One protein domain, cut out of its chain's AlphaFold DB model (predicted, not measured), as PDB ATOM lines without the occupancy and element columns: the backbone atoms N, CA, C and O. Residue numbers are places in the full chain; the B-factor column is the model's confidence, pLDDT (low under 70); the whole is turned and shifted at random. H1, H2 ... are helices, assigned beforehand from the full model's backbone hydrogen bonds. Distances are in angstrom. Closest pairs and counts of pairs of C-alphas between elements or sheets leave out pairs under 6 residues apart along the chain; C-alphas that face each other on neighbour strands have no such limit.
ATOM      1  N   SER A 122     -16.118  36.161  -8.989       85.19
ATOM      2  CA  SER A 122     -16.294  35.084  -9.975       85.19
ATOM      3  C   SER A 122     -15.002  34.787 -10.742       85.19
ATOM      4  O   SER A 122     -14.678  33.622 -10.963       85.19
ATOM      5  N   ASP A 123     -14.229  35.815 -11.099       83.50
ATOM      6  CA  ASP A 123     -12.981  35.647 -11.848       83.50
ATOM      7  C   ASP A 123     -11.866  35.011 -11.007       83.50
ATOM      8  O   ASP A 123     -11.095  34.197 -11.522       83.50
ATOM      9  N   LEU A 124     -11.827  35.277  -9.695       83.19
ATOM     10  CA  LEU A 124     -10.936  34.559  -8.781       83.19
ATOM     11  C   LEU A 124     -11.290  33.067  -8.738       83.19
ATOM     12  O   LEU A 124     -10.417  32.210  -8.836       83.19
ATOM     13  N   LEU A 125     -12.577  32.733  -8.658       83.44
ATOM     14  CA  LEU A 125     -12.994  31.331  -8.666       83.44
ATOM     15  C   LEU A 125     -12.663  30.639  -9.998       83.44
ATOM     16  O   LEU A 125     -12.208  29.497  -9.986       83.44
ATOM     17  N   LYS A 126     -12.818  31.331 -11.135       84.88
ATOM     18  CA  LYS A 126     -12.430  30.810 -12.460       84.88
ATOM     19  C   LYS A 126     -10.927  30.562 -12.567       84.88
ATOM     20  O   LYS A 126     -10.524  29.533 -13.101       84.88
ATOM     21  N   THR A 127     -10.097  31.476 -12.066       83.56
ATOM     22  CA  THR A 127      -8.633  31.315 -12.099       83.56
ATOM     23  C   THR A 127      -8.177  30.168 -11.200       83.56
ATOM     24  O   THR A 127      -7.422  29.312 -11.661       83.56
ATOM     25  N   ILE A 128      -8.705  30.068  -9.972       85.94
ATOM     26  CA  ILE A 128      -8.458  28.923  -9.078       85.94
ATOM     27  C   ILE A 128      -8.884  27.619  -9.758       85.94
ATOM     28  O   ILE A 128      -8.119  26.656  -9.773       85.94
ATOM     29  N   HIS A 129     -10.075  27.593 -10.364       84.75
ATOM     30  CA  HIS A 129     -10.571  26.436 -11.098       84.75
ATOM     31  C   HIS A 129      -9.624  26.032 -12.232       84.75
ATOM     32  O   HIS A 129      -9.239  24.871 -12.310       84.75
ATOM     33  N   HIS A 130      -9.224  26.974 -13.087       85.19
ATOM     34  CA  HIS A 130      -8.329  26.705 -14.209       85.19
ATOM     35  C   HIS A 130      -6.983  26.133 -13.738       85.19
ATOM     36  O   HIS A 130      -6.540  25.099 -14.240       85.19
ATOM     37  N   MET A 131      -6.354  26.756 -12.733       85.00
ATOM     38  CA  MET A 131      -5.072  26.284 -12.199       85.00
ATOM     39  C   MET A 131      -5.189  24.899 -11.570       85.00
ATOM     40  O   MET A 131      -4.387  24.017 -11.874       85.00
ATOM     41  N   ALA A 132      -6.196  24.690 -10.719       84.62
ATOM     42  CA  ALA A 132      -6.414  23.399 -10.090       84.62
ATOM     43  C   ALA A 132      -6.694  22.334 -11.159       84.62
ATOM     44  O   ALA A 132      -6.102  21.260 -11.129       84.62
ATOM     45  N   ALA A 133      -7.544  22.622 -12.146       81.38
ATOM     46  CA  ALA A 133      -7.927  21.634 -13.146       81.38
ATOM     47  C   ALA A 133      -6.719  21.222 -13.992       81.38
ATOM     48  O   ALA A 133      -6.522  20.030 -14.226       81.38
ATOM     49  N   SER A 134      -5.871  22.190 -14.355       81.38
ATOM     50  CA  SER A 134      -4.591  21.951 -15.024       81.38
ATOM     51  C   SER A 134      -3.646  21.089 -14.173       81.38
ATOM     52  O   SER A 134      -3.146  20.065 -14.645       81.38
ATOM     53  N   GLN A 135      -3.469  21.410 -12.884       85.94
ATOM     54  CA  GLN A 135      -2.605  20.631 -11.988       85.94
ATOM     55  C   GLN A 135      -3.107  19.197 -11.790       85.94
ATOM     56  O   GLN A 135      -2.352  18.245 -11.994       85.94
ATOM     57  N   TYR A 136      -4.385  19.011 -11.462       82.69
ATOM     58  CA  TYR A 136      -4.961  17.682 -11.256       82.69
ATOM     59  C   TYR A 136      -4.990  16.847 -12.548       82.69
ATOM     60  O   TYR A 136      -4.885  15.617 -12.484       82.69
ATOM     61  N   ALA A 137      -5.107  17.488 -13.718       79.00
ATOM     62  CA  ALA A 137      -4.948  16.826 -15.009       79.00
ATOM     63  C   ALA A 137      -3.500  16.361 -15.224       79.00
ATOM     64  O   ALA A 137      -3.292  15.189 -15.535       79.00
ATOM     65  N   SER A 138      -2.512  17.234 -14.985       82.62
ATOM     66  CA  SER A 138      -1.084  16.908 -15.137       82.62
ATOM     67  C   SER A 138      -0.629  15.770 -14.217       82.62
ATOM     68  O   SER A 138       0.166  14.925 -14.614       82.62
ATOM     69  N   GLN A 139      -1.196  15.688 -13.010       85.31
ATOM     70  CA  GLN A 139      -0.879  14.651 -12.027       85.31
ATOM     71  C   GLN A 139      -1.683  13.358 -12.228       85.31
ATOM     72  O   GLN A 139      -1.540  12.421 -11.447       85.31
ATOM     73  N   SER A 140      -2.561  13.284 -13.236       78.25
ATOM     74  CA  SER A 140      -3.497  12.167 -13.465       78.25
ATOM     75  C   SER A 140      -4.431  11.843 -12.281       78.25
ATOM     76  O   SER A 140      -5.104  10.811 -12.264       78.25
ATOM     77  N   LEU A 141      -4.540  12.754 -11.309       76.62
ATOM     78  CA  LEU A 141      -5.365  12.598 -10.108       76.62
ATOM     79  C   LEU A 141      -6.857  12.825 -10.376       76.62
ATOM     80  O   LEU A 141      -7.698  12.455  -9.554       76.62
ATOM     81  N   LEU A 142      -7.220  13.381 -11.538       70.75
ATOM     82  CA  LEU A 142      -8.605  13.398 -12.008       70.75
ATOM     83  C   LEU A 142      -9.038  11.976 -12.366       70.75
ATOM     84  O   LEU A 142      -9.076  11.581 -13.532       70.75
ATOM     85  N   PHE A 143      -9.433  11.216 -11.348       63.81
ATOM     86  CA  PHE A 143      -9.871   9.831 -11.454       63.81
ATOM     87  C   PHE A 143     -10.962   9.696 -12.508       63.81
ATOM     88  O   PHE A 143     -12.061  10.215 -12.307       63.81
ATOM     89  N   GLN A 144     -10.695   9.068 -13.656       70.12
ATOM     90  CA  GLN A 144     -11.624   8.961 -14.790       70.12
ATOM     91  C   GLN A 144     -12.819   8.033 -14.487       70.12
ATOM     92  O   GLN A 144     -13.062   7.060 -15.194       70.12
ATOM     93  N   SER A 145     -13.588   8.310 -13.431       65.25
ATOM     94  CA  SER A 145     -14.752   7.536 -12.994       65.25
ATOM     95  C   SER A 145     -15.743   7.288 -14.125       65.25
ATOM     96  O   SER A 145     -16.224   6.171 -14.275       65.25
ATOM     97  N   SER A 146     -16.012   8.292 -14.965       70.88
ATOM     98  CA  SER A 146     -16.932   8.158 -16.097       70.88
ATOM     99  C   SER A 146     -16.369   7.274 -17.211       70.88
ATOM    100  O   SER A 146     -17.089   6.409 -17.708       70.88
ATOM    101  N   ALA A 147     -15.098   7.444 -17.588       75.00
ATOM    102  CA  ALA A 147     -14.463   6.625 -18.622       75.00
ATOM    103  C   ALA A 147     -14.270   5.179 -18.145       75.00
ATOM    104  O   ALA A 147     -14.613   4.241 -18.864       75.00
ATOM    105  N   ARG A 148     -13.836   4.986 -16.892       77.00
ATOM    106  CA  ARG A 148     -13.709   3.671 -16.252       77.00
ATOM    107  C   ARG A 148     -15.060   2.971 -16.147       77.00
ATOM    108  O   ARG A 148     -15.156   1.821 -16.556       77.00
ATOM    109  N   ALA A 149     -16.115   3.663 -15.714       77.62
ATOM    110  CA  ALA A 149     -17.463   3.094 -15.659       77.62
ATOM    111  C   ALA A 149     -18.020   2.762 -17.055       77.62
ATOM    112  O   ALA A 149     -18.705   1.754 -17.220       77.62
ATOM    113  N   LYS A 150     -17.731   3.577 -18.081       82.38
ATOM    114  CA  LYS A 150     -18.077   3.252 -19.476       82.38
ATOM    115  C   LYS A 150     -17.339   1.996 -19.948       82.38
ATOM    116  O   LYS A 150     -17.984   1.097 -20.483       82.38
ATOM    117  N   ARG A 151     -16.025   1.908 -19.714       85.06
ATOM    118  CA  ARG A 151     -15.197   0.744 -20.073       85.06
ATOM    119  C   ARG A 151     -15.668  -0.516 -19.352       85.06
ATOM    120  O   ARG A 151     -15.822  -1.555 -19.981       85.06
ATOM    121  N   GLU A 152     -15.984  -0.409 -18.068       90.19
ATOM    122  CA  GLU A 152     -16.525  -1.508 -17.267       90.19
ATOM    123  C   GLU A 152     -17.888  -1.974 -17.787       90.19
ATOM    124  O   GLU A 152     -18.106  -3.172 -17.947       90.19
ATOM    125  N   ARG A 153     -18.785  -1.048 -18.152       88.12
ATOM    126  CA  ARG A 153     -20.070  -1.391 -18.781       88.12
ATOM    127  C   ARG A 153     -19.897  -2.058 -20.146       88.12
ATOM    128  O   ARG A 153     -20.633  -2.999 -20.428       88.12
ATOM    129  N   ARG A 154     -18.952  -1.600 -20.979       92.94
ATOM    130  CA  ARG A 154     -18.628  -2.241 -22.269       92.94
ATOM    131  C   ARG A 154     -18.127  -3.672 -22.049       92.94
ATOM    132  O   ARG A 154     -18.685  -4.603 -22.614       92.94
ATOM    133  N   LEU A 155     -17.174  -3.861 -21.137       95.38
ATOM    134  CA  LEU A 155     -16.663  -5.189 -20.780       95.38
ATOM    135  C   LEU A 155     -17.749  -6.101 -20.191       95.38
ATOM    136  O   LEU A 155     -17.780  -7.293 -20.485       95.38
ATOM    137  N   ALA A 156     -18.655  -5.563 -19.373       95.31
ATOM    138  CA  ALA A 156     -19.766  -6.327 -18.813       95.31
ATOM    139  C   ALA A 156     -20.759  -6.797 -19.890       95.31
ATOM    140  O   ALA A 156     -21.268  -7.911 -19.783       95.31
ATOM    141  N   ARG A 157     -21.007  -5.980 -20.926       94.62
ATOM    142  CA  ARG A 157     -21.842  -6.356 -22.081       94.62
ATOM    143  C   ARG A 157     -21.212  -7.493 -22.875       94.62
ATOM    144  O   ARG A 157     -21.832  -8.541 -22.984       94.62
ATOM    145  N   ASP A 204     -14.402  19.607 -15.347       65.44
ATOM    146  CA  ASP A 204     -15.089  20.594 -14.528       65.44
ATOM    147  C   ASP A 204     -14.952  20.244 -13.033       65.44
ATOM    148  O   ASP A 204     -15.688  19.412 -12.488       65.44
ATOM    149  N   LEU A 205     -13.962  20.851 -12.375       66.50
ATOM    150  CA  LEU A 205     -13.692  20.688 -10.952       66.50
ATOM    151  C   LEU A 205     -14.857  21.136 -10.076       66.50
ATOM    152  O   LEU A 205     -14.982  20.609  -8.971       66.50
ATOM    153  N   TYR A 206     -15.744  22.023 -10.553       65.31
ATOM    154  CA  TYR A 206     -16.960  22.353  -9.802       65.31
ATOM    155  C   TYR A 206     -17.793  21.106  -9.543       65.31
ATOM    156  O   TYR A 206     -18.410  20.974  -8.491       65.31
ATOM    157  N   ARG A 207     -17.767  20.160 -10.481       67.25
ATOM    158  CA  ARG A 207     -18.491  18.902 -10.366       67.25
ATOM    159  C   ARG A 207     -17.714  17.818  -9.620       67.25
ATOM    160  O   ARG A 207     -18.335  16.885  -9.126       67.25
ATOM    161  N   ALA A 208     -16.383  17.896  -9.581       68.50
ATOM    162  CA  ALA A 208     -15.544  16.915  -8.890       68.50
ATOM    163  C   ALA A 208     -15.407  17.196  -7.384       68.50
ATOM    164  O   ALA A 208     -15.340  16.253  -6.607       68.50
ATOM    165  N   PHE A 209     -15.384  18.473  -6.990       64.69
ATOM    166  CA  PHE A 209     -15.176  18.924  -5.610       64.69
ATOM    167  C   PHE A 209     -16.409  19.628  -5.010       64.69
ATOM    168  O   PHE A 209     -16.278  20.485  -4.140       64.69
ATOM    169  N   ASP A 210     -17.611  19.294  -5.493       65.94
ATOM    170  CA  ASP A 210     -18.887  19.832  -5.000       65.94
ATOM    171  C   ASP A 210     -18.956  21.369  -4.933       65.94
ATOM    172  O   ASP A 210     -19.651  21.884  -4.071       65.94
ATOM    173  N   GLY A 211     -18.263  22.116  -5.809       68.50
ATOM    174  CA  GLY A 211     -18.303  23.586  -5.986       68.50
ATOM    175  C   GLY A 211     -17.942  24.469  -4.770       68.50
ATOM    176  O   GLY A 211     -17.149  25.399  -4.884       68.50
ATOM    177  N   SER A 212     -18.488  24.156  -3.603       72.75
ATOM    178  CA  SER A 212     -18.220  24.661  -2.262       72.75
ATOM    179  C   SER A 212     -16.748  24.591  -1.866       72.75
ATOM    180  O   SER A 212     -16.247  25.554  -1.294       72.75
ATOM    181  N   ALA A 213     -16.013  23.535  -2.228       77.19
ATOM    182  CA  ALA A 213     -14.581  23.462  -1.930       77.19
ATOM    183  C   ALA A 213     -13.784  24.576  -2.633       77.19
ATOM    184  O   ALA A 213     -12.894  25.169  -2.028       77.19
ATOM    185  N   LEU A 214     -14.141  24.915  -3.881       77.50
ATOM    186  CA  LEU A 214     -13.531  26.038  -4.607       77.50
ATOM    187  C   LEU A 214     -13.872  27.380  -3.946       77.50
ATOM    188  O   LEU A 214     -13.019  28.262  -3.886       77.50
ATOM    189  N   ALA A 215     -15.089  27.525  -3.414       75.81
ATOM    190  CA  ALA A 215     -15.484  28.717  -2.667       75.81
ATOM    191  C   ALA A 215     -14.677  28.871  -1.365       75.81
ATOM    192  O   ALA A 215     -14.162  29.955  -1.103       75.81
ATOM    193  N   VAL A 216     -14.494  27.788  -0.599       81.44
ATOM    194  CA  VAL A 216     -13.669  27.780   0.625       81.44
ATOM    195  C   VAL A 216     -12.214  28.128   0.309       81.44
ATOM    196  O   VAL A 216     -11.625  28.961   0.995       81.44
ATOM    197  N   LEU A 217     -11.647  27.559  -0.761       83.75
ATOM    198  CA  LEU A 217     -10.309  27.924  -1.241       83.75
ATOM    199  C   LEU A 217     -10.209  29.415  -1.579       83.75
ATOM    200  O   LEU A 217      -9.225  30.053  -1.212       83.75
ATOM    201  N   GLY A 218     -11.227  29.977  -2.233       82.81
ATOM    202  CA  GLY A 218     -11.301  31.409  -2.523       82.81
ATOM    203  C   GLY A 218     -11.272  32.272  -1.259       82.81
ATOM    204  O   GLY A 218     -10.483  33.214  -1.191       82.81
ATOM    205  N   VAL A 219     -12.070  31.919  -0.246       84.38
ATOM    206  CA  VAL A 219     -12.127  32.640   1.040       84.38
ATOM    207  C   VAL A 219     -10.778  32.594   1.763       84.38
ATOM    208  O   VAL A 219     -10.266  33.641   2.159       84.38
ATOM    209  N   LEU A 220     -10.159  31.413   1.866       86.44
ATOM    210  CA  LEU A 220      -8.847  31.251   2.509       86.44
ATOM    211  C   LEU A 220      -7.752  32.063   1.801       86.44
ATOM    212  O   LEU A 220      -6.892  32.657   2.454       86.44
ATOM    213  N   LEU A 221      -7.787  32.130   0.466       88.62
ATOM    214  CA  LEU A 221      -6.819  32.909  -0.307       88.62
ATOM    215  C   LEU A 221      -6.981  34.417  -0.053       88.62
ATOM    216  O   LEU A 221      -5.991  35.123   0.144       88.62
ATOM    217  N   GLN A 222      -8.224  34.908  -0.025       87.62
ATOM    218  CA  GLN A 222      -8.527  36.310   0.277       87.62
ATOM    219  C   GLN A 222      -8.106  36.689   1.701       87.62
ATOM    220  O   GLN A 222      -7.510  37.749   1.904       87.62
ATOM    221  N   GLU A 223      -8.366  35.817   2.676       88.19
ATOM    222  CA  GLU A 223      -7.941  35.997   4.065       88.19
ATOM    223  C   GLU A 223      -6.414  36.072   4.180       88.19
ATOM    224  O   GLU A 223      -5.873  36.985   4.810       88.19
ATOM    225  N   HIS A 224      -5.702  35.176   3.494       88.69
ATOM    226  CA  HIS A 224      -4.244  35.164   3.486       88.69
ATOM    227  C   HIS A 224      -3.646  36.449   2.892       88.69
ATOM    228  O   HIS A 224      -2.735  37.041   3.478       88.69
ATOM    229  N   ILE A 225      -4.181  36.927   1.762       89.31
ATOM    230  CA  ILE A 225      -3.746  38.186   1.136       89.31
ATOM    231  C   ILE A 225      -3.993  39.366   2.084       89.31
ATOM    232  O   ILE A 225      -3.112  40.212   2.256       89.31
ATOM    233  N   LYS A 226      -5.158  39.408   2.744       87.88
ATOM    234  CA  LYS A 226      -5.484  40.438   3.739       87.88
ATOM    235  C   LYS A 226      -4.477  40.437   4.893       87.88
ATOM    236  O   LYS A 226      -3.962  41.501   5.237       87.88
ATOM    237  N   HIS A 227      -4.147  39.270   5.446       89.81
ATOM    238  CA  HIS A 227      -3.142  39.144   6.505       89.81
ATOM    239  C   HIS A 227      -1.746  39.593   6.054       89.81
ATOM    240  O   HIS A 227      -1.098  40.353   6.775       89.81
ATOM    241  N   GLN A 228      -1.296  39.206   4.855       92.31
ATOM    242  CA  GLN A 228      -0.005  39.663   4.324       92.31
ATOM    243  C   GLN A 228       0.046  41.184   4.119       92.31
ATOM    244  O   GLN A 228       1.074  41.810   4.373       92.31
ATOM    245  N   MET A 229      -1.050  41.791   3.659       92.25
ATOM    246  CA  MET A 229      -1.134  43.240   3.445       92.25
ATOM    247  C   MET A 229      -1.150  44.027   4.759       92.25
ATOM    248  O   MET A 229      -0.562  45.104   4.822       92.25
ATOM    249  N   LEU A 230      -1.792  43.497   5.801       91.62
ATOM    250  CA  LEU A 230      -1.798  44.103   7.134       91.62
ATOM    251  C   LEU A 230      -0.433  43.969   7.819       91.62
ATOM    252  O   LEU A 230       0.060  44.944   8.374       91.62
ATOM    253  N   SER A 231       0.208  42.802   7.710       93.75
ATOM    254  CA  SER A 231       1.518  42.540   8.322       93.75
ATOM    255  C   SER A 231       2.655  43.380   7.737       93.75
ATOM    256  O   SER A 231       3.641  43.598   8.423       93.75
ATOM    257  N   LYS A 232       2.558  43.831   6.479       87.75
ATOM    258  CA  LYS A 232       3.586  44.681   5.846       87.75
ATOM    259  C   LYS A 232       3.462  46.167   6.198       87.75
ATOM    260  O   LYS A 232       4.311  46.950   5.786       87.75
ATOM    261  N   ARG A 233       2.381  46.576   6.869       81.75
ATOM    262  CA  ARG A 233       2.137  47.979   7.251       81.75
ATOM    263  C   ARG A 233       2.615  48.318   8.663       81.75
ATOM    264  O   ARG A 233       2.629  49.496   9.004       81.75
ATOM    265  N   THR A 234       2.950  47.308   9.459       70.38
ATOM    266  CA  THR A 234       3.558  47.427  10.790       70.38
ATOM    267  C   THR A 234       5.063  47.295  10.684       70.38
ATOM    268  O   THR A 234       5.761  48.121  11.302       70.38
TER     269      THR A 234
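Overview. This is residues 122 to 157 and 204 to 234 of the 234 residues of an uncharacterized protein of Dacryopinax primogenitus (strain DJM 731) (UniProt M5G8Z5). Picture a long, thin rod of helices with a small body in its middle part, where H1 packs with residues 124 to 129 on residues 214 to 218 of H4 and the short H3 packs on residues 129 to 133 of H1. H2 sticks out from this body at one end of the rod, and residues 223 to 234, of which 223 to 231 belong to H4, stick out at the other. The 67 printed residues hold four named helices, in the order H1, H2, H3, H4, and no named strand; the class is all helix. The whole is extended, with a radius of gyration of the C-alphas of 17.7 A and spans of 68 by 21 by 15 A.

Arrangement. Begin at residue 122 with H1, residues 122 to 138. Go on past a short link of six residues to H2, residues 145 to 157, which touches no helix and is apart from H1. Beyond the cut look for H3, residues 205 to 208, which touches H1; their closest C-alphas are those of Ala 133 and Leu 205, 6.2 A apart. A tight link of three residues then brings you to H4, residues 212 to 231. H3 and H4 are close but not clearly touching, with their closest C-alphas, Tyr 206 and Leu 214, 7.2 A apart. H1 touches H4, and the closest C-alphas are those of Leu 125 and Gly 218, 6.4 A apart. Their lines are about perpendicular, but only just, at 70.2 degrees. H2 is apart from H3 and H4. In H1, H2 and H4 every O i to N i+4 pair is within hydrogen-bond range; H3 is too short for such a pair, and its one O i to N i+3 pair is within range.

Along the chain. Find C-alpha 122 at (-16.294, 35.084, -9.975); from there H1 runs 24.3 A to C-alpha 138. H2 measures 18.1 A from C-alpha 145 to C-alpha 157, which you find at (-21.842, -6.356, -22.081). H3 has four residues, Leu 205 to Ala 208. H4, the longest helix by residues with 20, runs 28.7 A from Ser 212 to C-alpha 231 at (1.518, 42.540, 8.322).

Size, cuts and confidence. The two C-alphas farthest apart are those of Arg 157 and Thr 234, at 68.0 A. Residues 158 to 203 are not printed, and C-alphas 157 and 204 are 28.8 A apart across this cut. Residues 144 to 157 and 223 to 234 stand free; the body without them spans 28 by 17 by 15 A. Of the links that are printed whole, none is long. The mean pLDDT of the printed part is 81.2, and it is under 70 at residues 143, 145 and 204 to 211.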